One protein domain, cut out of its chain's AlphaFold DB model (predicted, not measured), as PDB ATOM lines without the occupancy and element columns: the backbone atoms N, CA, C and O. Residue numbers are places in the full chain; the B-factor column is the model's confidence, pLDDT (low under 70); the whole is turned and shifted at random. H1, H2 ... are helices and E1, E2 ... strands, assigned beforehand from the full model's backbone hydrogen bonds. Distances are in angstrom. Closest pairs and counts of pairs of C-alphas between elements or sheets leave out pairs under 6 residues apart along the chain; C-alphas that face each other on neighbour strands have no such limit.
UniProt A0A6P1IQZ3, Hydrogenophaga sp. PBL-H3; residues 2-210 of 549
ATOM      1  N   LYS A   2       7.262  -5.313   2.250       86.25
ATOM      2  CA  LYS A   2       8.252  -4.408   1.606       86.25
ATOM      3  C   LYS A   2       7.795  -3.785   0.278       86.25
ATOM      4  O   LYS A   2       7.877  -2.573   0.102       86.25
ATOM      5  N   GLN A   3       7.269  -4.606  -0.632       85.81
ATOM      6  CA  GLN A   3       6.730  -4.145  -1.918       85.81
ATOM      7  C   GLN A   3       5.541  -3.180  -1.745       85.81
ATOM      8  O   GLN A   3       5.474  -2.166  -2.429       85.81
ATOM      9  N   GLN A   4       4.632  -3.453  -0.801       92.25
ATOM     10  CA  GLN A   4       3.501  -2.563  -0.502       92.25
ATOM     11  C   GLN A   4       3.976  -1.252   0.108       92.25
ATOM     12  O   GLN A   4       3.547  -0.206  -0.347       92.25
ATOM     13  N   LEU A   5       4.893  -1.284   1.079       92.50
ATOM     14  CA  LEU A   5       5.446  -0.064   1.674       92.50
ATOM     15  C   LEU A   5       6.122   0.816   0.622       92.50
ATOM     16  O   LEU A   5       5.952   2.032   0.650       92.50
ATOM     17  N   ASN A   6       6.829   0.216  -0.339       90.00
ATOM     18  CA  ASN A   6       7.402   0.955  -1.460       90.00
ATOM     19  C   ASN A   6       6.315   1.669  -2.286       90.00
ATOM     20  O   ASN A   6       6.433   2.871  -2.522       90.00
ATOM     21  N   LEU A   7       5.233   0.972  -2.643       88.06
ATOM     22  CA  LEU A   7       4.110   1.563  -3.375       88.06
ATOM     23  C   LEU A   7       3.370   2.636  -2.571       88.06
ATOM     24  O   LEU A   7       3.140   3.729  -3.077       88.06
ATOM     25  N   ILE A   8       3.070   2.369  -1.301       94.25
ATOM     26  CA  ILE A   8       2.406   3.318  -0.399       94.25
ATOM     27  C   ILE A   8       3.241   4.595  -0.255       94.25
ATOM     28  O   ILE A   8       2.700   5.696  -0.224       94.25
ATOM     29  N   SER A   9       4.571   4.476  -0.249       90.44
ATOM     30  CA  SER A   9       5.479   5.623  -0.157       90.44
ATOM     31  C   SER A   9       5.419   6.583  -1.358       90.44
ATOM     32  O   SER A   9       5.964   7.690  -1.271       90.44
ATOM     33  N   ARG A  10       4.780   6.165  -2.462       87.94
ATOM     34  CA  ARG A  10       4.557   6.958  -3.682       87.94
ATOM     35  C   ARG A  10       3.240   7.731  -3.659       87.94
ATOM     36  O   ARG A  10       3.109   8.671  -4.431       87.94
ATOM     37  N   ILE A  11       2.298   7.366  -2.785       91.06
ATOM     38  CA  ILE A  11       1.028   8.084  -2.623       91.06
ATOM     39  C   ILE A  11       1.346   9.461  -2.031       91.06
ATOM     40  O   ILE A  11       1.836   9.576  -0.896       91.06
ATOM     41  N   ARG A  12       1.129  10.513  -2.818       86.38
ATOM     42  CA  ARG A  12       1.483  11.900  -2.499       86.38
ATOM     43  C   ARG A  12       0.496  12.500  -1.514       86.38
ATOM     44  O   ARG A  12       0.945  13.170  -0.583       86.38
ATOM     45  N   ASP A  13      -0.781  12.189  -1.682       84.94
ATOM     46  CA  ASP A  13      -1.878  12.767  -0.917       84.94
ATOM     47  C   ASP A  13      -2.734  11.680  -0.249       84.94
ATOM     48  O   ASP A  13      -3.005  10.629  -0.832       84.94
ATOM     49  N   ILE A  14      -3.173  11.933   0.986       90.94
ATOM     50  CA  ILE A  14      -4.083  11.038   1.711       90.94
ATOM     51  C   ILE A  14      -5.473  10.983   1.067       90.94
ATOM     52  O   ILE A  14      -6.195  10.008   1.257       90.94
ATOM     53  N   THR A  15      -5.834  11.988   0.266       91.75
ATOM     54  CA  THR A  15      -7.124  12.129  -0.416       91.75
ATOM     55  C   THR A  15      -7.536  10.853  -1.146       91.75
ATOM     56  O   THR A  15      -8.655  10.388  -0.967       91.75
ATOM     57  N   SER A  16      -6.623  10.184  -1.857       92.62
ATOM     58  CA  SER A  16      -6.939   8.913  -2.536       92.62
ATOM     59  C   SER A  16      -7.284   7.764  -1.577       92.62
ATOM     60  O   SER A  16      -8.118   6.919  -1.899       92.62
ATOM     61  N   ILE A  17      -6.684   7.732  -0.385       94.56
ATOM     62  CA  ILE A  17      -7.006   6.751   0.664       94.56
ATOM     63  C   ILE A  17      -8.377   7.076   1.275       94.56
ATOM     64  O   ILE A  17      -9.181   6.171   1.503       94.56
ATOM     65  N   LEU A  18      -8.675   8.363   1.487       92.38
ATOM     66  CA  LEU A  18      -9.977   8.814   1.988       92.38
ATOM     67  C   LEU A  18     -11.099   8.522   0.986       92.38
ATOM     68  O   LEU A  18     -12.122   7.967   1.381       92.38
ATOM     69  N   ILE A  19     -10.878   8.780  -0.306       92.69
ATOM     70  CA  ILE A  19     -11.785   8.395  -1.395       92.69
ATOM     71  C   ILE A  19     -12.115   6.900  -1.306       92.69
ATOM     72  O   ILE A  19     -13.280   6.512  -1.351       92.69
ATOM     73  N   LEU A  20     -11.126   6.029  -1.097       93.62
ATOM     74  CA  LEU A  20     -11.395   4.594  -0.978       93.62
ATOM     75  C   LEU A  20     -12.240   4.237   0.249       93.62
ATOM     76  O   LEU A  20     -13.109   3.375   0.135       93.62
ATOM     77  N   ARG A  21     -12.043   4.905   1.395       93.19
ATOM     78  CA  ARG A  21     -12.905   4.706   2.577       93.19
ATOM     79  C   ARG A  21     -14.350   5.065   2.269       93.19
ATOM     80  O   ARG A  21     -15.250   4.298   2.584       93.19
ATOM     81  N   THR A  22     -14.573   6.183   1.588       91.69
ATOM     82  CA  THR A  22     -15.927   6.634   1.244       91.69
ATOM     83  C   THR A  22     -16.661   5.723   0.258       91.69
ATOM     84  O   THR A  22     -17.873   5.838   0.129       91.69
ATOM     85  N   LEU A  23     -15.990   4.776  -0.408       92.50
ATOM     86  CA  LEU A  23     -16.666   3.772  -1.240       92.50
ATOM     87  C   LEU A  23     -17.409   2.712  -0.411       92.50
ATOM     88  O   LEU A  23     -18.266   2.018  -0.961       92.50
ATOM     89  N   LEU A  24     -17.095   2.571   0.882       93.25
ATOM     90  CA  LEU A  24     -17.718   1.597   1.778       93.25
ATOM     91  C   LEU A  24     -19.086   2.092   2.269       93.25
ATOM     92  O   LEU A  24     -19.184   3.222   2.738       93.25
ATOM     93  N   PRO A  25     -20.135   1.253   2.262       88.31
ATOM     94  CA  PRO A  25     -21.509   1.689   2.526       88.31
ATOM     95  C   PRO A  25     -21.745   2.178   3.963       88.31
ATOM     96  O   PRO A  25     -22.666   2.950   4.204       88.31
ATOM     97  N   PHE A  26     -20.922   1.738   4.919       90.31
ATOM     98  CA  PHE A  26     -21.003   2.134   6.329       90.31
ATOM     99  C   PHE A  26     -20.112   3.333   6.691       90.31
ATOM    100  O   PHE A  26     -20.152   3.800   7.826       90.31
ATOM    101  N   GLU A  27     -19.315   3.840   5.747       90.38
ATOM    102  CA  GLU A  27     -18.544   5.073   5.914       90.38
ATOM    103  C   GLU A  27     -19.351   6.290   5.451       90.38
ATOM    104  O   GLU A  27     -20.247   6.189   4.605       90.38
ATOM    105  N   VAL A  28     -19.022   7.463   5.992       82.81
ATOM    106  CA  VAL A  28     -19.664   8.725   5.598       82.81
ATOM    107  C   VAL A  28     -19.159   9.139   4.218       82.81
ATOM    108  O   VAL A  28     -17.952   9.245   4.009       82.81
ATOM    109  N   ALA A  29     -20.068   9.411   3.280       75.62
ATOM    110  CA  ALA A  29     -19.698   9.983   1.992       75.62
ATOM    111  C   ALA A  29     -19.217  11.433   2.187       75.62
ATOM    112  O   ALA A  29     -19.989  12.305   2.592       75.62
ATOM    113  N   ALA A  30     -17.940  11.698   1.910       73.06
ATOM    114  CA  ALA A  30     -17.456  13.063   1.738       73.06
ATOM    115  C   ALA A  30     -17.887  13.552   0.349       73.06
ATOM    116  O   ALA A  30     -17.606  12.885  -0.642       73.06
ATOM    117  N   LEU A  31     -18.597  14.681   0.271       73.69
ATOM    118  CA  LEU A  31     -19.168  15.145  -1.001       73.69
ATOM    119  C   LEU A  31     -18.133  15.800  -1.923       73.69
ATOM    120  O   LEU A  31     -18.276  15.695  -3.136       73.69
ATOM    121  N   GLU A  32     -17.095  16.434  -1.376       81.88
ATOM    122  CA  GLU A  32     -16.052  17.126  -2.142       81.88
ATOM    123  C   GLU A  32     -14.722  17.088  -1.374       81.88
ATOM    124  O   GLU A  32     -14.710  17.192  -0.143       81.88
ATOM    125  N   PHE A  33     -13.618  16.903  -2.098       85.81
ATOM    126  CA  PHE A  33     -12.247  16.875  -1.587       85.81
ATOM    127  C   PHE A  33     -11.452  18.087  -2.089       85.81
ATOM    128  O   PHE A  33     -11.816  18.722  -3.078       85.81
ATOM    129  N   ASP A  34     -10.329  18.384  -1.433       83.62
ATOM    130  CA  ASP A  34      -9.482  19.547  -1.750       83.62
ATOM    131  C   ASP A  34      -8.888  19.509  -3.174       83.62
ATOM    132  O   ASP A  34      -8.525  20.551  -3.723       83.62
ATOM    133  N   ASP A  35      -8.801  18.328  -3.794       80.94
ATOM    134  CA  ASP A  35      -8.351  18.139  -5.179       80.94
ATOM    135  C   ASP A  35      -9.473  18.335  -6.224       80.94
ATOM    136  O   ASP A  35      -9.252  18.144  -7.422       80.94
ATOM    137  N   GLY A  36     -10.673  18.724  -5.777       85.69
ATOM    138  CA  GLY A  36     -11.872  18.881  -6.599       85.69
ATOM    139  C   GLY A  36     -12.594  17.567  -6.904       85.69
ATOM    140  O   GLY A  36     -13.650  17.595  -7.538       85.69
ATOM    141  N   SER A  37     -12.066  16.420  -6.464       88.44
ATOM    142  CA  SER A  37     -12.778  15.150  -6.573       88.44
ATOM    143  C   SER A  37     -14.053  15.200  -5.736       88.44
ATOM    144  O   SER A  37     -14.087  15.781  -4.651       88.44
ATOM    145  N   ARG A  38     -15.121  14.570  -6.220       91.69
ATOM    146  CA  ARG A  38     -16.437  14.605  -5.570       91.69
ATOM    147  C   ARG A  38     -17.122  13.257  -5.613       91.69
ATOM    148  O   ARG A  38     -16.834  12.435  -6.485       91.69
ATOM    149  N   ILE A  39     -18.051  13.049  -4.687       91.56
ATOM    150  CA  ILE A  39     -18.789  11.792  -4.565       91.56
ATOM    151  C   ILE A  39     -20.278  12.045  -4.684       91.56
ATOM    152  O   ILE A  39     -20.834  12.909  -4.009       91.56
ATOM    153  N   GLU A  40     -20.922  11.249  -5.525       91.44
ATOM    154  CA  GLU A  40     -22.373  11.177  -5.623       91.44
ATOM    155  C   GLU A  40     -22.856   9.832  -5.079       91.44
ATOM    156  O   GLU A  40     -22.264   8.788  -5.357       91.44
ATOM    157  N   GLU A  41     -23.936   9.856  -4.299       89.81
ATOM    158  CA  GLU A  41     -24.585   8.666  -3.752       89.81
ATOM    159  C   GLU A  41     -25.983   8.520  -4.366       89.81
ATOM    160  O   GLU A  41     -26.788   9.451  -4.319       89.81
ATOM    161  N   ASP A  42     -26.263   7.349  -4.940       85.19
ATOM    162  CA  ASP A  42     -27.567   6.967  -5.491       85.19
ATOM    163  C   ASP A  42     -27.971   5.591  -4.941       85.19
ATOM    164  O   ASP A  42     -27.533   4.535  -5.410       85.19
ATOM    165  N   GLY A  43     -28.780   5.601  -3.880       83.75
ATOM    166  CA  GLY A  43     -29.210   4.388  -3.190       83.75
ATOM    167  C   GLY A  43     -28.032   3.626  -2.577       83.75
ATOM    168  O   GLY A  43     -27.434   4.075  -1.608       83.75
ATOM    169  N   THR A  44     -27.718   2.446  -3.116       82.12
ATOM    170  CA  THR A  44     -26.592   1.603  -2.668       82.12
ATOM    171  C   THR A  44     -25.309   1.830  -3.469       82.12
ATOM    172  O   THR A  44     -24.323   1.114  -3.257       82.12
ATOM    173  N   LYS A  45     -25.324   2.780  -4.411       86.94
ATOM    174  CA  LYS A  45     -24.202   3.090  -5.293       86.94
ATOM    175  C   LYS A  45     -23.520   4.378  -4.879       86.94
ATOM    176  O   LYS A  45     -24.184   5.370  -4.592       86.94
ATOM    177  N   ARG A  46     -22.192   4.379  -4.930       93.00
ATOM    178  CA  ARG A  46     -21.378   5.592  -4.803       93.00
ATOM    179  C   ARG A  46     -20.508   5.760  -6.031       93.00
ATOM    180  O   ARG A  46     -19.924   4.794  -6.513       93.00
ATOM    181  N   HIS A  47     -20.428   6.981  -6.537       92.56
ATOM    182  CA  HIS A  47     -19.675   7.343  -7.731       92.56
ATOM    183  C   HIS A  47     -18.676   8.440  -7.395       92.56
ATOM    184  O   HIS A  47     -19.061   9.473  -6.861       92.56
ATOM    185  N   VAL A  48     -17.406   8.213  -7.720       94.19
ATOM    186  CA  VAL A  48     -16.321   9.178  -7.535       94.19
ATOM    187  C   VAL A  48     -15.992   9.806  -8.880       94.19
ATOM    188  O   VAL A  48     -15.692   9.097  -9.846       94.19
ATOM    189  N   PHE A  49     -16.003  11.131  -8.913       91.81
ATOM    190  CA  PHE A  49     -15.596  11.937 -10.056       91.81
ATOM    191  C   PHE A  49     -14.336  12.727  -9.717       91.81
ATOM    192  O   PHE A  49     -14.156  13.110  -8.562       91.81
ATOM    193  N   ASP A  50     -13.491  12.988 -10.710       90.00
ATOM    194  CA  ASP A  50     -12.383  13.936 -10.568       90.00
ATOM    195  C   ASP A  50     -12.864  15.401 -10.624       90.00
ATOM    196  O   ASP A  50     -14.035  15.682 -10.906       90.00
ATOM    197  N   GLY A  51     -11.944  16.350 -10.414       86.12
ATOM    198  CA  GLY A  51     -12.225  17.789 -10.500       86.12
ATOM    199  C   GLY A  51     -12.647  18.300 -11.884       86.12
ATOM    200  O   GLY A  51     -13.084  19.443 -12.005       86.12
ATOM    201  N   THR A  52     -12.549  17.478 -12.934       88.12
ATOM    202  CA  THR A  52     -13.066  17.789 -14.279       88.12
ATOM    203  C   THR A  52     -14.482  17.253 -14.507       88.12
ATOM    204  O   THR A  52     -15.130  17.611 -15.491       88.12
ATOM    205  N   GLY A  53     -14.987  16.424 -13.587       87.75
ATOM    206  CA  GLY A  53     -16.272  15.742 -13.685       87.75
ATOM    207  C   GLY A  53     -16.208  14.376 -14.374       87.75
ATOM    208  O   GLY A  53     -17.262  13.807 -14.661       87.75
ATOM    209  N   ALA A  54     -15.020  13.828 -14.645       88.12
ATOM    210  CA  ALA A  54     -14.880  12.498 -15.225       88.12
ATOM    211  C   ALA A  54     -15.035  11.410 -14.151       88.12
ATOM    212  O   ALA A  54     -14.515  11.529 -13.044       88.12
ATOM    213  N   SER A  55     -15.754  10.331 -14.473       90.06
ATOM    214  CA  SER A  55     -15.966   9.207 -13.551       90.06
ATOM    215  C   SER A  55     -14.668   8.415 -13.373       90.06
ATOM    216  O   SER A  55     -14.097   7.946 -14.360       90.06
ATOM    217  N   LEU A  56     -14.219   8.236 -12.129       92.50
ATOM    218  CA  LEU A  56     -12.990   7.516 -11.781       92.50
ATOM    219  C   LEU A  56     -13.283   6.087 -11.325       92.50
ATOM    220  O   LEU A  56     -12.792   5.118 -11.901       92.50
ATOM    221  N   ILE A  57     -14.093   5.948 -10.277       94.12
ATOM    222  CA  ILE A  57     -14.439   4.661  -9.674       94.12
ATOM    223  C   ILE A  57     -15.840   4.735  -9.073       94.12
ATOM    224  O   ILE A  57     -16.258   5.778  -8.581       94.12
ATOM    225  N   SER A  58     -16.575   3.631  -9.102       90.69
ATOM    226  CA  SER A  58     -17.845   3.501  -8.391       90.69
ATOM    227  C   SER A  58     -17.881   2.242  -7.544       90.69
ATOM    228  O   SER A  58     -17.185   1.270  -7.841       90.69
ATOM    229  N   SER A  59     -18.713   2.243  -6.510       92.06
ATOM    230  CA  SER A  59     -19.007   1.076  -5.690       92.06
ATOM    231  C   SER A  59     -20.503   0.780  -5.655       92.06
ATOM    232  O   SER A  59     -21.324   1.687  -5.759       92.06
ATOM    233  N   GLU A  60     -20.857  -0.495  -5.518       88.00
ATOM    234  CA  GLU A  60     -22.225  -0.960  -5.280       88.00
ATOM    235  C   GLU A  60     -22.205  -2.051  -4.208       88.00
ATOM    236  O   GLU A  60     -21.470  -3.037  -4.329       88.00
ATOM    237  N   ALA A  61     -22.995  -1.873  -3.148       85.88
ATOM    238  CA  ALA A  61     -23.140  -2.886  -2.106       85.88
ATOM    239  C   ALA A  61     -24.047  -4.036  -2.583       85.88
ATOM    240  O   ALA A  61     -25.177  -3.807  -3.018       85.88
ATOM    241  N   LEU A  62     -23.561  -5.276  -2.470       77.94
ATOM    242  CA  LEU A  62     -24.273  -6.502  -2.837       77.94
ATOM    243  C   LEU A  62     -24.150  -7.541  -1.708       77.94
ATOM    244  O   LEU A  62     -23.263  -8.401  -1.716       77.94
ATOM    245  N   GLY A  63     -25.063  -7.467  -0.736       81.06
ATOM    246  CA  GLY A  63     -24.950  -8.230   0.511       81.06
ATOM    247  C   GLY A  63     -23.755  -7.737   1.329       81.06
ATOM    248  O   GLY A  63     -23.581  -6.530   1.471       81.06
ATOM    249  N   ASP A  64     -22.919  -8.662   1.801       84.19
ATOM    250  CA  ASP A  64     -21.688  -8.346   2.548       84.19
ATOM    251  C   ASP A  64     -20.529  -7.915   1.625       84.19
ATOM    252  O   ASP A  64     -19.503  -7.404   2.073       84.19
ATOM    253  N   ASN A  65     -20.685  -8.093   0.307       81.06
ATOM    254  CA  ASN A  65     -19.670  -7.713  -0.667       81.06
ATOM    255  C   ASN A  65     -19.872  -6.288  -1.187       81.06
ATOM    256  O   ASN A  65     -20.991  -5.826  -1.409       81.06
ATOM    257  N   LEU A  66     -18.759  -5.640  -1.510       87.69
ATOM    258  CA  LEU A  66     -18.690  -4.416  -2.286       87.69
ATOM    259  C   LEU A  66     -18.164  -4.728  -3.689       87.69
ATOM    260  O   LEU A  66     -17.114  -5.359  -3.853       87.69
ATOM    261  N   VAL A  67     -18.884  -4.283  -4.718       82.00
ATOM    262  CA  VAL A  67     -18.423  -4.345  -6.108       82.00
ATOM    263  C   VAL A  67     -17.839  -2.991  -6.486       82.00
ATOM    264  O   VAL A  67     -18.574  -2.017  -6.589       82.00
ATOM    265  N   LEU A  68     -16.527  -2.932  -6.714       87.94
ATOM    266  CA  LEU A  68     -15.830  -1.764  -7.248       87.94
ATOM    267  C   LEU A  68     -15.769  -1.831  -8.777       87.94
ATOM    268  O   LEU A  68     -15.441  -2.876  -9.340       87.94
ATOM    269  N   THR A  69     -16.039  -0.709  -9.440       83.88
ATOM    270  CA  THR A  69     -15.919  -0.540 -10.893       83.88
ATOM    271  C   THR A  69     -15.024   0.655 -11.208       83.88
ATOM    272  O   THR A  69     -15.406   1.789 -10.943       83.88
ATOM    273  N   ALA A  70     -13.839   0.408 -11.762       87.75
ATOM    274  CA  ALA A  70     -12.933   1.427 -12.281       87.75
ATOM    275  C   ALA A  70     -13.370   1.867 -13.687       87.75
ATOM    276  O   ALA A  70     -13.603   1.031 -14.563       87.75
ATOM    277  N   HIS A  71     -13.449   3.177 -13.892       86.31
ATOM    278  CA  HIS A  71     -13.923   3.807 -15.123       86.31
ATOM    279  C   HIS A  71     -12.762   4.328 -15.972       86.31
ATOM    280  O   HIS A  71     -11.619   4.399 -15.522       86.31
ATOM    281  N   GLU A  72     -13.056   4.688 -17.220       80.81
ATOM    282  CA  GLU A  72     -12.048   4.997 -18.239       80.81
ATOM    283  C   GLU A  72     -11.021   6.051 -17.798       80.81
ATOM    284  O   GLU A  72      -9.827   5.836 -17.990       80.81
ATOM    285  N   ALA A  73     -11.448   7.130 -17.137       84.62
ATOM    286  CA  ALA A  73     -10.543   8.195 -16.698       84.62
ATOM    287  C   ALA A  73      -9.473   7.694 -15.709       84.62
ATOM    288  O   ALA A  73      -8.292   8.002 -15.857       84.62
ATOM    289  N   LEU A  74      -9.847   6.826 -14.761       87.06
ATOM    290  CA  LEU A  74      -8.897   6.195 -13.834       87.06
ATOM    291  C   LEU A  74      -7.963   5.199 -14.539       87.06
ATOM    292  O   LEU A  74      -6.831   4.970 -14.110       87.06
ATOM    293  N   LEU A  75      -8.451   4.570 -15.605       82.06
ATOM    294  CA  LEU A  75      -7.703   3.593 -16.388       82.06
ATOM    295  C   LEU A  75      -6.693   4.260 -17.342       82.06
ATOM    296  O   LEU A  75      -5.674   3.644 -17.666       82.06
ATOM    297  N   GLN A  76      -6.945   5.499 -17.773       81.06
ATOM    298  CA  GLN A  76      -6.025   6.285 -18.600       81.06
ATOM    299  C   GLN A  76      -4.773   6.731 -17.824       81.06
ATOM    300  O   GLN A  76      -3.686   6.744 -18.400       81.06
ATOM    301  N   ASP A  77      -4.893   7.009 -16.520       78.62
ATOM    302  CA  ASP A  77      -3.758   7.331 -15.646       78.62
ATOM    303  C   ASP A  77      -3.462   6.212 -14.633       78.62
ATOM    304  O   ASP A  77      -3.893   6.213 -13.472       78.62
ATOM    305  N   ALA A  78      -2.626   5.268 -15.073       73.31
ATOM    306  CA  ALA A  78      -2.128   4.168 -14.250       73.31
ATOM    307  C   ALA A  78      -1.215   4.608 -13.088       73.31
ATOM    308  O   ALA A  78      -0.845   3.779 -12.250       73.31
ATOM    309  N   THR A  79      -0.816   5.881 -13.056       71.00
ATOM    310  CA  THR A  79       0.101   6.452 -12.063       71.00
ATOM    311  C   THR A  79      -0.594   7.320 -11.022       71.00
ATOM    312  O   THR A  79       0.052   7.699 -10.043       71.00
ATOM    313  N   SER A  80      -1.891   7.584 -11.193       88.06
ATOM    314  CA  SER A  80      -2.693   8.311 -10.213       88.06
ATOM    315  C   SER A  80      -2.595   7.672  -8.825       88.06
ATOM    316  O   SER A  80      -2.512   6.446  -8.673       88.06
ATOM    317  N   ASP A  81      -2.624   8.511  -7.789       92.31
ATOM    318  CA  ASP A  81      -2.553   8.076  -6.392       92.31
ATOM    319  C   ASP A  81      -3.668   7.059  -6.073       92.31
ATOM    320  O   ASP A  81      -3.425   6.067  -5.381       92.31
ATOM    321  N   LEU A  82      -4.858   7.232  -6.664       93.06
ATOM    322  CA  LEU A  82      -5.983   6.304  -6.546       93.06
ATOM    323  C   LEU A  82      -5.688   4.938  -7.189       93.06
ATOM    324  O   LEU A  82      -5.963   3.901  -6.583       93.06
ATOM    325  N   ASN A  83      -5.068   4.904  -8.374       91.44
ATOM    326  CA  ASN A  83      -4.660   3.654  -9.021       91.44
ATOM    327  C   ASN A  83      -3.576   2.928  -8.207       91.44
ATOM    328  O   ASN A  83      -3.658   1.716  -8.007       91.44
ATOM    329  N   LEU A  84      -2.601   3.666  -7.665       91.50
ATOM    330  CA  LEU A  84      -1.592   3.115  -6.755       91.50
ATOM    331  C   LEU A  84      -2.230   2.510  -5.500       91.50
ATOM    332  O   LEU A  84      -1.855   1.407  -5.099       91.50
ATOM    333  N   CYS A  85      -3.220   3.178  -4.903       95.12
ATOM    334  CA  CYS A  85      -3.940   2.622  -3.761       95.12
ATOM    335  C   CYS A  85      -4.635   1.300  -4.125       95.12
ATOM    336  O   CYS A  85      -4.520   0.318  -3.393       95.12
ATOM    337  N   LEU A  86      -5.289   1.228  -5.287       93.88
ATOM    338  CA  LEU A  86      -5.954   0.013  -5.770       93.88
ATOM    339  C   LEU A  86      -4.962  -1.136  -6.021       93.88
ATOM    340  O   LEU A  86      -5.229  -2.275  -5.629       93.88
ATOM    341  N   GLN A  87      -3.777  -0.839  -6.559       92.19
ATOM    342  CA  GLN A  87      -2.689  -1.816  -6.682       92.19
ATOM    343  C   GLN A  87      -2.266  -2.368  -5.319       92.19
ATOM    344  O   GLN A  87      -2.151  -3.585  -5.143       92.19
ATOM    345  N   VAL A  88      -2.060  -1.480  -4.340       93.88
ATOM    346  CA  VAL A  88      -1.676  -1.860  -2.977       93.88
ATOM    347  C   VAL A  88      -2.753  -2.722  -2.329       93.88
ATOM    348  O   VAL A  88      -2.401  -3.698  -1.675       93.88
ATOM    349  N   LEU A  89      -4.038  -2.430  -2.551       94.31
ATOM    350  CA  LEU A  89      -5.181  -3.216  -2.065       94.31
ATOM    351  C   LEU A  89      -5.337  -4.585  -2.757       94.31
ATOM    352  O   LEU A  89      -6.102  -5.430  -2.284       94.31
ATOM    353  N   GLY A  90      -4.596  -4.832  -3.841       88.94
ATOM    354  CA  GLY A  90      -4.657  -6.074  -4.615       88.94
ATOM    355  C   GLY A  90      -5.759  -6.096  -5.677       88.94
ATOM    356  O   GLY A  90      -6.148  -7.175  -6.131       88.94
ATOM    357  N   VAL A  91      -6.259  -4.930  -6.090       86.06
ATOM    358  CA  VAL A  91      -7.288  -4.780  -7.127       86.06
ATOM    359  C   VAL A  91      -6.632  -4.789  -8.508       86.06
ATOM    360  O   VAL A  91      -5.884  -3.884  -8.859       86.06
ATOM    361  N   ASN A  92      -6.896  -5.831  -9.302       71.88
ATOM    362  CA  ASN A  92      -6.271  -6.043 -10.619       71.88
ATOM    363  C   ASN A  92      -7.265  -6.139 -11.787       71.88
ATOM    364  O   ASN A  92      -6.884  -6.531 -12.892       71.88
ATOM    365  N   LYS A  93      -8.541  -5.838 -11.547       69.50
ATOM    366  CA  LYS A  93      -9.610  -5.892 -12.547       69.50
ATOM    367  C   LYS A  93     -10.416  -4.609 -12.480       69.50
ATOM    368  O   LYS A  93     -10.656  -4.106 -11.390       69.50
ATOM    369  N   ALA A  94     -10.891  -4.160 -13.640       70.19
ATOM    370  CA  ALA A  94     -11.784  -3.009 -13.725       70.19
ATOM    371  C   ALA A  94     -13.080  -3.230 -12.932       70.19
ATOM    372  O   ALA A  94     -13.583  -2.288 -12.346       70.19
ATOM    373  N   ILE A  95     -13.583  -4.467 -12.863       71.25
ATOM    374  CA  ILE A  95     -14.675  -4.852 -11.961       71.25
ATOM    375  C   ILE A  95     -14.117  -5.832 -10.935       71.25
ATOM    376  O   ILE A  95     -13.594  -6.896 -11.295       71.25
ATOM    377  N   TRP A  96     -14.228  -5.483  -9.661       81.44
ATOM    378  CA  TRP A  96     -13.679  -6.256  -8.559       81.44
ATOM    379  C   TRP A  96     -14.697  -6.379  -7.430       81.44
ATOM    380  O   TRP A  96     -15.262  -5.388  -6.992       81.44
ATOM    381  N   SER A  97     -14.934  -7.606  -6.972       81.25
ATOM    382  CA  SER A  97     -15.821  -7.891  -5.845       81.25
ATOM    383  C   SER A  97     -14.991  -8.380  -4.669       81.25
ATOM    384  O   SER A  97     -14.110  -9.229  -4.836       81.25
ATOM    385  N   VAL A  98     -15.271  -7.820  -3.500       87.31
ATOM    386  CA  VAL A  98     -14.589  -8.118  -2.244       87.31
ATOM    387  C   VAL A  98     -15.574  -7.992  -1.093       87.31
ATOM    388  O   VAL A  98     -16.516  -7.212  -1.179       87.31
ATOM    389  N   ASP A  99     -15.329  -8.720  -0.015       92.12
ATOM    390  CA  ASP A  99     -16.008  -8.497   1.256       92.12
ATOM    391  C   ASP A  99     -15.727  -7.073   1.782       92.12
ATOM    392  O   ASP A  99     -14.586  -6.597   1.735       92.12
ATOM    393  N   ALA A 100     -16.771  -6.366   2.218       91.56
ATOM    394  CA  ALA A 100     -16.666  -4.956   2.584       91.56
ATOM    395  C   ALA A 100     -15.823  -4.737   3.852       91.56
ATOM    396  O   ALA A 100     -15.040  -3.785   3.898       91.56
ATOM    397  N   GLU A 101     -15.926  -5.621   4.848       93.19
ATOM    398  CA  GLU A 101     -15.114  -5.552   6.070       93.19
ATOM    399  C   GLU A 101     -13.645  -5.850   5.758       93.19
ATOM    400  O   GLU A 101     -12.756  -5.084   6.131       93.19
ATOM    401  N   ALA A 102     -13.377  -6.884   4.957       92.06
ATOM    402  CA  ALA A 102     -12.022  -7.207   4.528       92.06
ATOM    403  C   ALA A 102     -11.376  -6.065   3.727       92.06
ATOM    404  O   ALA A 102     -10.177  -5.818   3.855       92.06
ATOM    405  N   LEU A 103     -12.137  -5.365   2.879       94.12
ATOM    406  CA  LEU A 103     -11.640  -4.178   2.182       94.12
ATOM    407  C   LEU A 103     -11.352  -3.032   3.156       94.12
ATOM    408  O   LEU A 103     -10.312  -2.387   3.031       94.12
ATOM    409  N   PHE A 104     -12.242  -2.792   4.116       94.62
ATOM    410  CA  PHE A 104     -12.055  -1.769   5.139       94.62
ATOM    411  C   PHE A 104     -10.781  -1.996   5.956       94.62
ATOM    412  O   PHE A 104      -9.981  -1.068   6.099       94.62
ATOM    413  N   ASP A 105     -10.525  -3.229   6.389       91.81
ATOM    414  CA  ASP A 105      -9.299  -3.590   7.104       91.81
ATOM    415  C   ASP A 105      -8.049  -3.316   6.259       91.81
ATOM    416  O   ASP A 105      -7.062  -2.749   6.742       91.81
ATOM    417  N   ARG A 106      -8.096  -3.651   4.961       94.50
ATOM    418  CA  ARG A 106      -6.991  -3.353   4.040       94.50
ATOM    419  C   ARG A 106      -6.765  -1.856   3.890       94.50
ATOM    420  O   ARG A 106      -5.614  -1.423   3.897       94.50
ATOM    421  N   ILE A 107      -7.830  -1.066   3.754       95.25
ATOM    422  CA  ILE A 107      -7.728   0.392   3.645       95.25
ATOM    423  C   ILE A 107      -7.137   0.976   4.933       95.25
ATOM    424  O   ILE A 107      -6.211   1.780   4.851       95.25
ATOM    425  N   CYS A 108      -7.582   0.519   6.107       92.56
ATOM    426  CA  CYS A 108      -7.037   0.942   7.399       92.56
ATOM    427  C   CYS A 108      -5.541   0.622   7.538       92.56
ATOM    428  O   CYS A 108      -4.765   1.454   8.007       92.56
ATOM    429  N   ALA A 109      -5.104  -0.557   7.093       93.62
ATOM    430  CA  ALA A 109      -3.687  -0.915   7.099       93.62
ATOM    431  C   ALA A 109      -2.860  -0.061   6.122       93.62
ATOM    432  O   ALA A 109      -1.726   0.315   6.434       93.62
ATOM    433  N   VAL A 110      -3.414   0.281   4.952       95.50
ATOM    434  CA  VAL A 110      -2.770   1.191   3.990       95.50
ATOM    435  C   VAL A 110      -2.659   2.609   4.557       95.50
ATOM    436  O   VAL A 110      -1.582   3.197   4.471       95.50
ATOM    437  N   ASP A 111      -3.717   3.122   5.184       94.94
ATOM    438  CA  ASP A 111      -3.735   4.418   5.875       94.94
ATOM    439  C   ASP A 111      -2.678   4.473   6.992       94.94
ATOM    440  O   ASP A 111      -1.824   5.365   7.029       94.94
ATOM    441  N   ALA A 112      -2.636   3.448   7.848       93.62
ATOM    442  CA  ALA A 112      -1.648   3.344   8.917       93.62
ATOM    443  C   ALA A 112      -0.204   3.287   8.385       93.62
ATOM    444  O   ALA A 112       0.678   3.977   8.905       93.62
ATOM    445  N   ALA A 113       0.049   2.507   7.326       95.50
ATOM    446  CA  ALA A 113       1.356   2.445   6.671       95.50
ATOM    447  C   ALA A 113       1.756   3.793   6.060       95.50
ATOM    448  O   ALA A 113       2.905   4.221   6.205       95.50
ATOM    449  N   TRP A 114       0.824   4.463   5.379       96.00
ATOM    450  CA  TRP A 114       1.060   5.766   4.766       96.00
ATOM    451  C   TRP A 114       1.400   6.814   5.825       96.00
ATOM    452  O   TRP A 114       2.427   7.491   5.729       96.00
ATOM    453  N   SER A 115       0.601   6.870   6.890       93.50
ATOM    454  CA  SER A 115       0.807   7.751   8.036       93.50
ATOM    455  C   SER A 115       2.161   7.508   8.711       93.50
ATOM    456  O   SER A 115       2.897   8.461   8.988       93.50
ATOM    457  N   LEU A 116       2.550   6.243   8.912       93.19
ATOM    458  CA  LEU A 116       3.864   5.881   9.453       93.19
ATOM    459  C   LEU A 116       5.005   6.391   8.562       93.19
ATOM    460  O   LEU A 116       5.932   7.037   9.053       93.19
ATOM    461  N   LEU A 117       4.932   6.145   7.251       93.88
ATOM    462  CA  LEU A 117       5.952   6.588   6.297       93.88
ATOM    463  C   LEU A 117       6.089   8.113   6.268       93.88
ATOM    464  O   LEU A 117       7.206   8.626   6.192       93.88
ATOM    465  N   ARG A 118       4.976   8.846   6.370       91.88
ATOM    466  CA  ARG A 118       4.985  10.315   6.432       91.88
ATOM    467  C   ARG A 118       5.680  10.833   7.677       91.88
ATOM    468  O   ARG A 118       6.547  11.698   7.569       91.88
ATOM    469  N   VAL A 119       5.360  10.272   8.839       90.12
ATOM    470  CA  VAL A 119       6.007  10.649  10.101       90.12
ATOM    471  C   VAL A 119       7.505  10.355  10.063       90.12
ATOM    472  O   VAL A 119       8.305  11.203  10.455       90.12
ATOM    473  N   LEU A 120       7.900   9.188   9.551       91.06
ATOM    474  CA  LEU A 120       9.309   8.817   9.439       91.06
ATOM    475  C   LEU A 120      10.079   9.738   8.486       91.06
ATOM    476  O   LEU A 120      11.184  10.153   8.820       91.06
ATOM    477  N   ARG A 121       9.492  10.117   7.342       89.56
ATOM    478  CA  ARG A 121      10.107  11.077   6.406       89.56
ATOM    479  C   ARG A 121      10.280  12.464   7.018       89.56
ATOM    480  O   ARG A 121      11.292  13.103   6.760       89.56
ATOM    481  N   LEU A 122       9.332  12.917   7.839       87.00
ATOM    482  CA  LEU A 122       9.469  14.182   8.568       87.00
ATOM    483  C   LEU A 122      10.595  14.120   9.611       87.00
ATOM    484  O   LEU A 122      11.320  15.095   9.785       87.00
ATOM    485  N   ALA A 123      10.764  12.978  10.281       84.81
ATOM    486  CA  ALA A 123      11.816  12.784  11.278       84.81
ATOM    487  C   ALA A 123      13.212  12.556  10.660       84.81
ATOM    488  O   ALA A 123      14.218  12.901  11.281       84.81
ATOM    489  N   GLN A 124      13.290  11.969   9.460       84.81
ATOM    490  CA  GLN A 124      14.546  11.683   8.759       84.81
ATOM    491  C   GLN A 124      14.385  11.786   7.228       84.81
ATOM    492  O   GLN A 124      14.229  10.764   6.555       84.81
ATOM    493  N   PRO A 125      14.478  13.002   6.658       78.75
ATOM    494  CA  PRO A 125      14.262  13.231   5.226       78.75
ATOM    495  C   PRO A 125      15.233  12.477   4.303       78.75
ATOM    496  O   PRO A 125      14.830  12.016   3.240       78.75
ATOM    497  N   GLU A 126      16.495  12.322   4.716       73.56
ATOM    498  CA  GLU A 126      17.568  11.715   3.905       73.56
ATOM    499  C   GLU A 126      17.835  10.228   4.232       73.56
ATOM    500  O   GLU A 126      18.832   9.657   3.795       73.56
ATOM    501  N   GLY A 127      16.987   9.584   5.045       72.81
ATOM    502  CA  GLY A 127      17.202   8.214   5.529       72.81
ATOM    503  C   GLY A 127      16.397   7.133   4.808       72.81
ATOM    504  O   GLY A 127      15.358   7.399   4.204       72.81
ATOM    505  N   ASP A 128      16.825   5.873   4.955       79.69
ATOM    506  CA  ASP A 128      16.024   4.708   4.552       79.69
ATOM    507  C   ASP A 128      14.873   4.467   5.546       79.69
ATOM    508  O   ASP A 128      14.934   3.636   6.458       79.69
ATOM    509  N   VAL A 129      13.801   5.235   5.367       88.56
ATOM    510  CA  VAL A 129      12.571   5.137   6.164       88.56
ATOM    511  C   VAL A 129      11.787   3.849   5.897       88.56
ATOM    512  O   VAL A 129      10.998   3.436   6.745       88.56
ATOM    513  N   LEU A 130      11.995   3.195   4.746       91.69
ATOM    514  CA  LEU A 130      11.260   1.987   4.362       91.69
ATOM    515  C   LEU A 130      11.680   0.797   5.222       91.69
ATOM    516  O   LEU A 130      10.815   0.073   5.712       91.69
ATOM    517  N   ALA A 131      12.983   0.623   5.451       91.44
ATOM    518  CA  ALA A 131      13.491  -0.452   6.300       91.44
ATOM    519  C   ALA A 131      12.983  -0.337   7.748       91.44
ATOM    520  O   ALA A 131      12.603  -1.335   8.365       91.44
ATOM    521  N   LEU A 132      12.932   0.886   8.291       93.06
ATOM    522  CA  LEU A 132      12.404   1.120   9.635       93.06
ATOM    523  C   LEU A 132      10.883   0.919   9.695       93.06
ATOM    524  O   LEU A 132      10.402   0.282  10.633       93.06
ATOM    525  N   ALA A 133      10.138   1.404   8.698       94.75
ATOM    526  CA  ALA A 133       8.696   1.180   8.599       94.75
ATOM    527  C   ALA A 133       8.357  -0.318   8.522       94.75
ATOM    528  O   ALA A 133       7.464  -0.780   9.225       94.75
ATOM    529  N   GLU A 134       9.108  -1.088   7.730       94.75
ATOM    530  CA  GLU A 134       8.960  -2.543   7.626       94.75
ATOM    531  C   GLU A 134       9.204  -3.233   8.972       94.75
ATOM    532  O   GLU A 134       8.413  -4.080   9.393       94.75
ATOM    533  N   LYS A 135      10.265  -2.837   9.686       94.12
ATOM    534  CA  LYS A 135      10.594  -3.400  11.000       94.12
ATOM    535  C   LYS A 135       9.510  -3.092  12.037       94.12
ATOM    536  O   LYS A 135       9.065  -4.001  12.732       94.12
ATOM    537  N   LEU A 136       9.061  -1.838  12.120       95.38
ATOM    538  CA  LEU A 136       8.008  -1.411  13.049       95.38
ATOM    539  C   LEU A 136       6.663  -2.070  12.727       95.38
ATOM    540  O   LEU A 136       6.027  -2.609  13.631       95.38
ATOM    541  N   GLY A 137       6.268  -2.098  11.453       95.00
ATOM    542  CA  GLY A 137       5.041  -2.758  11.003       95.00
ATOM    543  C   GLY A 137       5.039  -4.259  11.299       95.00
ATOM    544  O   GLY A 137       4.042  -4.791  11.782       95.00
ATOM    545  N   THR A 138       6.180  -4.932  11.108       95.19
ATOM    546  CA  THR A 138       6.344  -6.355  11.449       95.19
ATOM    547  C   THR A 138       6.148  -6.595  12.943       95.19
ATOM    548  O   THR A 138       5.401  -7.496  13.321       95.19
ATOM    549  N   ILE A 139       6.766  -5.772  13.797       96.06
ATOM    550  CA  ILE A 139       6.599  -5.872  15.255       96.06
ATOM    551  C   ILE A 139       5.134  -5.621  15.640       96.06
ATOM    552  O   ILE A 139       4.600  -6.355  16.467       96.06
ATOM    553  N   ALA A 140       4.471  -4.638  15.021       95.56
ATOM    554  CA  ALA A 140       3.069  -4.300  15.289       95.56
ATOM    555  C   ALA A 140       2.150  -5.481  15.007       95.56
ATOM    556  O   ALA A 140       1.369  -5.896  15.862       95.56
ATOM    557  N   HIS A 141       2.296  -6.051  13.813       94.62
ATOM    558  CA  HIS A 141       1.506  -7.182  13.364       94.62
ATOM    559  C   HIS A 141       1.746  -8.424  14.233       94.62
ATOM    560  O   HIS A 141       0.796  -9.046  14.708       94.62
ATOM    561  N   GLN A 142       3.012  -8.758  14.503       94.88
ATOM    562  CA  GLN A 142       3.368  -9.903  15.345       94.88
ATOM    563  C   GLN A 142       2.836  -9.747  16.769       94.88
ATOM    564  O   GLN A 142       2.286 -10.699  17.322       94.88
ATOM    565  N   TRP A 143       2.976  -8.559  17.360       96.44
ATOM    566  CA  TRP A 143       2.496  -8.301  18.710       96.44
ATOM    567  C   TRP A 143       0.972  -8.390  18.804       96.44
ATOM    568  O   TRP A 143       0.468  -9.111  19.666       96.44
ATOM    569  N   ALA A 144       0.246  -7.735  17.893       94.31
ATOM    570  CA  ALA A 144      -1.213  -7.801  17.839       94.31
ATOM    571  C   ALA A 144      -1.705  -9.248  17.696       94.31
ATOM    572  O   ALA A 144      -2.568  -9.686  18.455       94.31
ATOM    573  N   HIS A 145      -1.094 -10.024  16.797       93.31
ATOM    574  CA  HIS A 145      -1.430 -11.433  16.609       93.31
ATOM    575  C   HIS A 145      -1.181 -12.270  17.877       93.31
ATOM    576  O   HIS A 145      -2.039 -13.051  18.284       93.31
ATOM    577  N   LEU A 146      -0.036 -12.088  18.543       95.50
ATOM    578  CA  LEU A 146       0.280 -12.789  19.793       95.50
ATOM    579  C   LEU A 146      -0.712 -12.452  20.914       95.50
ATOM    580  O   LEU A 146      -1.108 -13.346  21.662       95.50
ATOM    581  N   ARG A 147      -1.126 -11.183  21.027       94.75
ATOM    582  CA  ARG A 147      -2.137 -10.760  22.006       94.75
ATOM    583  C   ARG A 147      -3.516 -11.317  21.673       94.75
ATOM    584  O   ARG A 147      -4.202 -11.756  22.589       94.75
ATOM    585  N   GLN A 148      -3.885 -11.374  20.394       94.38
ATOM    586  CA  GLN A 148      -5.142 -11.980  19.955       94.38
ATOM    587  C   GLN A 148      -5.204 -13.465  20.331       94.38
ATOM    588  O   GLN A 148      -6.168 -13.899  20.952       94.38
ATOM    589  N   LEU A 149      -4.133 -14.228  20.073       94.19
ATOM    590  CA  LEU A 149      -4.057 -15.639  20.474       94.19
ATOM    591  C   LEU A 149      -4.248 -15.828  21.983       94.19
ATOM    592  O   LEU A 149      -4.964 -16.730  22.407       94.19
ATOM    593  N   GLN A 150      -3.619 -14.981  22.800       92.38
ATOM    594  CA  GLN A 150      -3.775 -15.045  24.254       92.38
ATOM    595  C   GLN A 150      -5.181 -14.653  24.709       92.38
ATOM    596  O   GLN A 150      -5.724 -15.294  25.607       92.38
ATOM    597  N   PHE A 151      -5.760 -13.619  24.099       93.38
ATOM    598  CA  PHE A 151      -7.117 -13.162  24.384       93.38
ATOM    599  C   PHE A 151      -8.152 -14.250  24.076       93.38
ATOM    600  O   PHE A 151      -9.045 -14.491  24.885       93.38
ATOM    601  N   ASP A 152      -7.960 -14.981  22.978       93.88
ATOM    602  CA  ASP A 152      -8.801 -16.110  22.573       93.88
ATOM    603  C   ASP A 152      -8.530 -17.395  23.385       93.88
ATOM    604  O   ASP A 152      -9.118 -18.444  23.114       93.88
ATOM    605  N   GLY A 153      -7.621 -17.354  24.368       93.00
ATOM    606  CA  GLY A 153      -7.258 -18.504  25.200       93.00
ATOM    607  C   GLY A 153      -6.483 -19.597  24.455       93.00
ATOM    608  O   GLY A 153      -6.458 -20.747  24.899       93.00
ATOM    609  N   GLN A 154      -5.857 -19.268  23.321       94.75
ATOM    610  CA  GLN A 154      -5.091 -20.219  22.520       94.75
ATOM    611  C   GLN A 154      -3.699 -20.486  23.109       94.75
ATOM    612  O   GLN A 154      -3.084 -19.651  23.776       94.75
ATOM    613  N   HIS A 155      -3.173 -21.681  22.836       93.19
ATOM    614  CA  HIS A 155      -1.854 -22.098  23.305       93.19
ATOM    615  C   HIS A 155      -0.724 -21.330  22.598       93.19
ATOM    616  O   HIS A 155      -0.600 -21.376  21.373       93.19
ATOM    617  N   ILE A 156       0.172 -20.720  23.379       94.75
ATOM    618  CA  ILE A 156       1.374 -20.037  22.881       94.75
ATOM    619  C   ILE A 156       2.556 -21.013  22.854       94.75
ATOM    620  O   ILE A 156       2.993 -21.529  23.880       94.75
ATOM    621  N   SER A 157       3.089 -21.271  21.662       96.31
ATOM    622  CA  SER A 157       4.227 -22.172  21.452       96.31
ATOM    623  C   SER A 157       5.547 -21.620  22.019       96.31
ATOM    624  O   SER A 157       5.720 -20.404  22.113       96.31
ATOM    625  N   PRO A 158       6.553 -22.476  22.296       96.81
ATOM    626  CA  PRO A 158       7.877 -22.020  22.734       96.81
ATOM    627  C   PRO A 158       8.557 -21.032  21.772       96.81
ATOM    628  O   PRO A 158       9.309 -20.163  22.207       96.81
ATOM    629  N   ALA A 159       8.300 -21.142  20.464       96.56
ATOM    630  CA  ALA A 159       8.804 -20.193  19.472       96.56
ATOM    631  C   ALA A 159       8.135 -18.815  19.606       96.56
ATOM    632  O   ALA A 159       8.809 -17.793  19.521       96.56
ATOM    633  N   GLN A 160       6.826 -18.789  19.869       96.75
ATOM    634  CA  GLN A 160       6.082 -17.554  20.117       96.75
ATOM    635  C   GLN A 160       6.472 -16.903  21.450       96.75
ATOM    636  O   GLN A 160       6.554 -15.684  21.506       96.75
ATOM    637  N   ILE A 161       6.795 -17.681  22.491       96.06
ATOM    638  CA  ILE A 161       7.338 -17.143  23.754       96.06
ATOM    639  C   ILE A 161       8.659 -16.405  23.499       96.06
ATOM    640  O   ILE A 161       8.809 -15.258  23.908       96.06
ATOM    641  N   LYS A 162       9.584 -17.006  22.740       97.56
ATOM    642  CA  LYS A 162      10.837 -16.333  22.348       97.56
ATOM    643  C   LYS A 162      10.591 -15.061  21.536       97.56
ATOM    644  O   LYS A 162      11.322 -14.086  21.683       97.56
ATOM    645  N   LEU A 163       9.573 -15.066  20.675       97.25
ATOM    646  CA  LEU A 163       9.189 -13.881  19.911       97.25
ATOM    647  C   LEU A 163       8.631 -12.773  20.820       97.25
ATOM    648  O   LEU A 163       8.977 -11.613  20.623       97.25
ATOM    649  N   ILE A 164       7.828 -13.119  21.834       96.81
ATOM    650  CA  ILE A 164       7.362 -12.177  22.866       96.81
ATOM    651  C   ILE A 164       8.565 -11.537  23.568       96.81
ATOM    652  O   ILE A 164       8.662 -10.314  23.582       96.81
ATOM    653  N   GLU A 165       9.514 -12.344  24.056       97.44
ATOM    654  CA  GLU A 165      10.733 -11.855  24.723       97.44
ATOM    655  C   GLU A 165      11.551 -10.921  23.813       97.44
ATOM    656  O   GLU A 165      12.063  -9.890  24.255       97.44
ATOM    657  N   GLN A 166      11.654 -11.247  22.521       97.00
ATOM    658  CA  GLN A 166      12.335 -10.406  21.539       97.00
ATOM    659  C   GLN A 166      11.631  -9.052  21.354       97.00
ATOM    660  O   GLN A 166      12.295  -8.013  21.340       97.00
ATOM    661  N   ILE A 167      10.302  -9.053  21.212       97.50
ATOM    662  CA  ILE A 167       9.501  -7.835  21.021       97.50
ATOM    663  C   ILE A 167       9.543  -6.952  22.278       97.50
ATOM    664  O   ILE A 167       9.766  -5.744  22.174       97.50
ATOM    665  N   GLU A 168       9.417  -7.540  23.467       97.44
ATOM    666  CA  GLU A 168       9.576  -6.839  24.749       97.44
ATOM    667  C   GLU A 168      10.989  -6.260  24.909       97.44
ATOM    668  O   GLU A 168      11.156  -5.147  25.415       97.44
ATOM    669  N   GLY A 169      12.010  -6.949  24.391       97.44
ATOM    670  CA  GLY A 169      13.377  -6.438  24.308       97.44
ATOM    671  C   GLY A 169      13.493  -5.144  23.492       97.44
ATOM    672  O   GLY A 169      14.195  -4.219  23.913       97.44
ATOM    673  N   TYR A 170      12.773  -5.037  22.369       97.19
ATOM    674  CA  TYR A 170      12.705  -3.794  21.591       97.19
ATOM    675  C   TYR A 170      11.999  -2.671  22.358       97.19
ATOM    676  O   TYR A 170      12.460  -1.534  22.310       97.19
ATOM    677  N   ALA A 171      10.934  -2.971  23.106       96.19
ATOM    678  CA  ALA A 171      10.242  -1.986  23.943       96.19
ATOM    679  C   ALA A 171      11.129  -1.460  25.084       96.19
ATOM    680  O   ALA A 171      11.155  -0.262  25.361       96.19
ATOM    681  N   ALA A 172      11.912  -2.344  25.709       97.19
ATOM    682  CA  ALA A 172      12.841  -1.984  26.776       97.19
ATOM    683  C   ALA A 172      14.041  -1.158  26.278       97.19
ATOM    684  O   ALA A 172      14.578  -0.337  27.025       97.19
ATOM    685  N   LYS A 173      14.486  -1.372  25.029       96.56
ATOM    686  CA  LYS A 173      15.597  -0.632  24.401       96.56
ATOM    687  C   LYS A 173      15.265  -0.228  22.954       96.56
ATOM    688  O   LYS A 173      15.834  -0.805  22.020       96.56
ATOM    689  N   PRO A 174      14.415   0.796  22.741       95.19
ATOM    690  CA  PRO A 174      13.928   1.157  21.405       95.19
ATOM    691  C   PRO A 174      15.019   1.603  20.425       95.19
ATOM    692  O   PRO A 174      14.895   1.374  19.224       95.19
ATOM    693  N   THR A 175      16.143   2.128  20.922       92.69
ATOM    694  CA  THR A 175      17.308   2.514  20.104       92.69
ATOM    695  C   THR A 175      17.942   1.344  19.343       92.69
ATOM    696  O   THR A 175      18.614   1.550  18.340       92.69
ATOM    697  N   THR A 176      17.680   0.095  19.748       93.25
ATOM    698  CA  THR A 176      18.077  -1.104  18.981       93.25
ATOM    699  C   THR A 176      17.301  -1.265  17.665       93.25
ATOM    700  O   THR A 176      17.710  -2.022  16.776       93.25
ATOM    701  N   LEU A 177      16.167  -0.571  17.518       91.94
ATOM    702  CA  LEU A 177      15.435  -0.470  16.260       91.94
ATOM    703  C   LEU A 177      16.037   0.608  15.364       91.94
ATOM    704  O   LEU A 177      16.309   0.325  14.199       91.94
ATOM    705  N   SER A 178      16.217   1.810  15.914       92.12
ATOM    706  CA  SER A 178      16.824   2.982  15.280       92.12
ATOM    707  C   SER A 178      16.972   4.099  16.318       92.12
ATOM    708  O   SER A 178      16.130   4.218  17.211       92.12
ATOM    709  N   ASP A 179      17.960   4.982  16.154       90.75
ATOM    710  CA  ASP A 179      18.122   6.202  16.965       90.75
ATOM    711  C   ASP A 179      16.947   7.188  16.828       90.75
ATOM    712  O   ASP A 179      16.813   8.130  17.613       90.75
ATOM    713  N   LEU A 180      16.080   6.985  15.831       91.38
ATOM    714  CA  LEU A 180      14.832   7.729  15.694       91.38
ATOM    715  C   LEU A 180      13.753   7.295  16.683       91.38
ATOM    716  O   LEU A 180      12.856   8.086  16.957       91.38
ATOM    717  N   VAL A 181      13.783   6.057  17.177       93.88
ATOM    718  CA  VAL A 181      12.732   5.530  18.053       93.88
ATOM    719  C   VAL A 181      13.129   5.805  19.499       93.88
ATOM    720  O   VAL A 181      13.996   5.141  20.060       93.88
ATOM    721  N   VAL A 182      12.491   6.803  20.110       94.38
ATOM    722  CA  VAL A 182      12.807   7.258  21.475       94.38
ATOM    723  C   VAL A 182      12.015   6.473  22.516       94.38
ATOM    724  O   VAL A 182      12.508   6.213  23.613       94.38
ATOM    725  N   LYS A 183      10.783   6.083  22.179       96.00
ATOM    726  CA  LYS A 183       9.889   5.324  23.059       96.00
ATOM    727  C   LYS A 183       9.081   4.328  22.237       96.00
ATOM    728  O   LYS A 183       8.621   4.676  21.151       96.00
ATOM    729  N   LEU A 184       8.887   3.129  22.776       97.38
ATOM    730  CA  LEU A 184       8.017   2.101  22.215       97.38
ATOM    731  C   LEU A 184       7.275   1.408  23.361       97.38
ATOM    732  O   LEU A 184       7.911   0.844  24.250       97.38
ATOM    733  N   VAL A 185       5.946   1.489  23.370       97.69
ATOM    734  CA  VAL A 185       5.081   0.891  24.396       97.69
ATOM    735  C   VAL A 185       4.172  -0.127  23.733       97.69
ATOM    736  O   VAL A 185       3.422   0.216  22.830       97.69
ATOM    737  N   LEU A 186       4.230  -1.374  24.179       97.56
ATOM    738  CA  LEU A 186       3.384  -2.447  23.667       97.56
ATOM    739  C   LEU A 186       2.018  -2.405  24.357       97.56
ATOM    740  O   LEU A 186       1.959  -2.354  25.587       97.56
ATOM    741  N   GLN A 187       0.932  -2.443  23.588       95.94
ATOM    742  CA  GLN A 187      -0.418  -2.408  24.149       95.94
ATOM    743  C   GLN A 187      -0.897  -3.829  24.488       95.94
ATOM    744  O   GLN A 187      -0.706  -4.747  23.688       95.94
ATOM    745  N   PRO A 188      -1.505  -4.056  25.662       90.50
ATOM    746  CA  PRO A 188      -1.912  -5.396  26.076       90.50
ATOM    747  C   PRO A 188      -3.230  -5.866  25.441       90.50
ATOM    748  O   PRO A 188      -3.432  -7.073  25.324       90.50
ATOM    749  N   ASP A 189      -4.121  -4.944  25.058       89.44
ATOM    750  CA  ASP A 189      -5.426  -5.261  24.461       89.44
ATOM    751  C   ASP A 189      -5.291  -5.401  22.932       89.44
ATOM    752  O   ASP A 189      -4.846  -4.452  22.283       89.44
ATOM    753  N   PRO A 190      -5.668  -6.546  22.335       85.94
ATOM    754  CA  PRO A 190      -5.563  -6.743  20.891       85.94
ATOM    755  C   PRO A 190      -6.620  -5.988  20.069       85.94
ATOM    756  O   PRO A 190      -6.461  -5.878  18.857       85.94
ATOM    757  N   ARG A 191      -7.684  -5.450  20.682       82.62
ATOM    758  CA  ARG A 191      -8.816  -4.804  19.976       82.62
ATOM    759  C   ARG A 191      -8.569  -3.332  19.622       82.62
ATOM    760  O   ARG A 191      -9.507  -2.604  19.309       82.62
ATOM    761  N   GLY A 192      -7.325  -2.873  19.720       86.38
ATOM    762  CA  GLY A 192      -6.933  -1.491  19.476       86.38
ATOM    763  C   GLY A 192      -5.569  -1.395  18.805       86.38
ATOM    764  O   GLY A 192      -5.191  -2.228  17.983       86.38
ATOM    765  N   SER A 193      -4.817  -0.352  19.150       92.75
ATOM    766  CA  SER A 193      -3.454  -0.213  18.642       92.75
ATOM    767  C   SER A 193      -2.551  -1.301  19.202       92.75
ATOM    768  O   SER A 193      -2.686  -1.685  20.356       92.75
ATOM    769  N   ALA A 194      -1.618  -1.795  18.393       95.25
ATOM    770  CA  ALA A 194      -0.675  -2.825  18.814       95.25
ATOM    771  C   ALA A 194       0.398  -2.241  19.743       95.25
ATOM    772  O   ALA A 194       0.850  -2.881  20.693       95.25
ATOM    773  N   MET A 195       0.830  -1.016  19.459       96.56
ATOM    774  CA  MET A 195       1.849  -0.316  20.230       96.56
ATOM    775  C   MET A 195       1.706   1.196  20.067       96.56
ATOM    776  O   MET A 195       1.088   1.656  19.111       96.56
ATOM    777  N   SER A 196       2.354   1.964  20.936       96.19
ATOM    778  CA  SER A 196       2.584   3.390  20.735       96.19
ATOM    779  C   SER A 196       4.072   3.694  20.589       96.19
ATOM    780  O   SER A 196       4.925   3.092  21.249       96.19
ATOM    781  N   VAL A 197       4.403   4.607  19.678       95.50
ATOM    782  CA  VAL A 197       5.785   4.928  19.308       95.50
ATOM    783  C   VAL A 197       6.007   6.434  19.377       95.50
ATOM    784  O   VAL A 197       5.231   7.212  18.822       95.50
ATOM    785  N   ARG A 198       7.095   6.858  20.027       94.12
ATOM    786  CA  ARG A 198       7.581   8.243  19.971       94.12
ATOM    787  C   ARG A 198       8.834   8.315  19.121       94.12
ATOM    788  O   ARG A 198       9.843   7.684  19.443       94.12
ATOM    789  N   PHE A 199       8.771   9.129  18.076       92.19
ATOM    790  CA  PHE A 199       9.917   9.421  17.228       92.19
ATOM    791  C   PHE A 199      10.677  10.649  17.727       92.19
ATOM    792  O   PHE A 199      10.107  11.550  18.347       92.19
ATOM    793  N   LYS A 200      11.977  10.693  17.447       89.06
ATOM    794  CA  LYS A 200      12.839  11.836  17.736       89.06
ATOM    795  C   LYS A 200      12.280  13.091  17.055       89.06
ATOM    796  O   LYS A 200      11.978  13.062  15.869       89.06
ATOM    797  N   GLY A 201      12.144  14.176  17.816       84.56
ATOM    798  CA  GLY A 201      11.559  15.435  17.339       84.56
ATOM    799  C   GLY A 201      10.026  15.504  17.387       84.56
ATOM    800  O   GLY A 201       9.473  16.523  16.992       84.56
ATOM    801  N   GLY A 202       9.336  14.459  17.864       83.75
ATOM    802  CA  GLY A 202       7.893  14.483  18.121       83.75
ATOM    803  C   GLY A 202       7.556  14.641  19.608       83.75
ATOM    804  O   GLY A 202       8.172  13.997  20.459       83.75
ATOM    805  N   ASP A 203       6.529  15.438  19.910       85.94
ATOM    806  CA  ASP A 203       6.135  15.768  21.292       85.94
ATOM    807  C   ASP A 203       5.131  14.783  21.919       85.94
ATOM    808  O   ASP A 203       4.845  14.850  23.116       85.94
ATOM    809  N   TYR A 204       4.597  13.844  21.136       90.19
ATOM    810  CA  TYR A 204       3.541  12.926  21.566       90.19
ATOM    811  C   TYR A 204       3.773  11.490  21.089       90.19
ATOM    812  O   TYR A 204       4.468  11.244  20.099       90.19
ATOM    813  N   ASP A 205       3.195  10.538  21.827       93.44
ATOM    814  CA  ASP A 205       3.180   9.124  21.447       93.44
ATOM    815  C   ASP A 205       2.165   8.936  20.319       93.44
ATOM    816  O   ASP A 205       1.045   9.445  20.391       93.44
ATOM    817  N   ARG A 206       2.562   8.232  19.261       92.06
ATOM    818  CA  ARG A 206       1.672   7.884  18.155       92.06
ATOM    819  C   ARG A 206       1.221   6.452  18.320       92.06
ATOM    820  O   ARG A 206       2.055   5.552  18.379       92.06
ATOM    821  N   GLU A 207      -0.084   6.264  18.373       93.81
ATOM    822  CA  GLU A 207      -0.685   4.940  18.356       93.81
ATOM    823  C   GLU A 207      -0.481   4.295  16.980       93.81
ATOM    824  O   GLU A 207      -0.651   4.940  15.944       93.81
ATOM    825  N   MET A 208      -0.064   3.033  16.979       93.12
ATOM    826  CA  MET A 208       0.191   2.260  15.775       93.12
ATOM    827  C   MET A 208      -0.640   0.972  15.814       93.12
ATOM    828  O   MET A 208      -0.404   0.117  16.679       93.12
ATOM    829  N   PRO A 209      -1.608   0.808  14.894       92.50
ATOM    830  CA  PRO A 209      -2.393  -0.413  14.796       92.50
ATOM    831  C   PRO A 209      -1.550  -1.578  14.270       92.50
ATOM    832  O   PRO A 209      -0.385  -1.421  13.890       92.50
ATOM    833  N   SER A 210      -2.147  -2.769  14.247       90.88
ATOM    834  CA  SER A 210      -1.585  -3.890  13.492       90.88
ATOM    835  C   SER A 210      -1.417  -3.487  12.026       90.88
ATOM    836  O   SER A 210      -2.335  -2.933  11.423       90.88
TER     837      SER A 210
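What this domain is: This is residues 2 to 210 of the 549 residues of a protein of Hydrogenophaga sp. PBL-H3 (UniProt A0A6P1IQZ3). Two lobes are joined by the long helix H5: one lobe holds a twisted five-strand sheet with the short helices H2, H3 and H4, the other a three-strand sheet with H6 and H7 over one face. H1 lies between the lobes, packed on H4, H5 and H6. The printed part has 209 residues, mixed in class, in the order H1 H2 E1 E2 E3 E4 H3 H4 E5 H5 H6 H7 E6 E7 E8. Both sheets, E1 E2 E3 E4 E5 and E6 E7 E8, are antiparallel. The whole is compact, with a radius of gyration of the C-alphas of 19.1 A and spans of 53 by 43 by 27 A.

Where its parts are: The larger sheet has E1, residues 38 to 42, E2, 45 to 49, E3, 55 to 62 and 20.8 A long, E4, 65 to 70 and 16.2 A, and E5, 95 to 99. H2, residues 15 to 22, comes before E1 in the chain, and H3, residues 72 to 76, and H4, residues 81 to 89, come between E4 and E5. H1, residues 2 to 8, begins at C-alpha 2 (8.252, -4.408, 1.606). H5, residues 100 to 123, is 34.7 A long and begins at C-alpha 100 (-16.666, -4.956, 2.584). H6, 129 to 151, is 32.5 A, and H7, 158 to 172, 21.0 A. E6 is residues 181 to 186, E7 195 to 199, and E8 206 to 208, ending at C-alpha 208 (0.191, 2.260, 15.775).

How they stand to each other: E1 to E4 form a meander, each strand the antiparallel neighbour of the one before, in hairpins: N 40 and O 47 are 2.9 A apart, N 48 and O 57 2.8 A, N 60 and O 67 2.9 A. E5 is an edge strand beside E4, with N 68 and O 96 2.8 A apart. H2, H3, H4 and H5 only graze this twisted sheet. H5 and H4 are both hubs; they touch at Leu 89 and Arg 106, their closest C-alphas, 6.4 A, at a steep tilt of 62 degrees. H5 and H6 form a helical hairpin, closest at the C-alphas of Leu 120 and Val 129, 5.9 A. H6 is on the second sheet at a height of 9.2 A, over E7; H7 is on the same face, over none of the strands. E6 E7 E8 is a second meander of hairpins: N 185 and O 196 are 2.8 A apart, N 197 and O 206 2.8 A. In all seven helices every O i to N i+4 pair is within hydrogen-bond range.

The domain as a whole: The C-alphas farthest apart, of Thr 52 and Pro 158, are 58.3 A apart. The printed part has no cut. The link from H2 to E1, residues 23 to 37, is long. The mean pLDDT of the printed part is 90.1, and residue 93 is under 70.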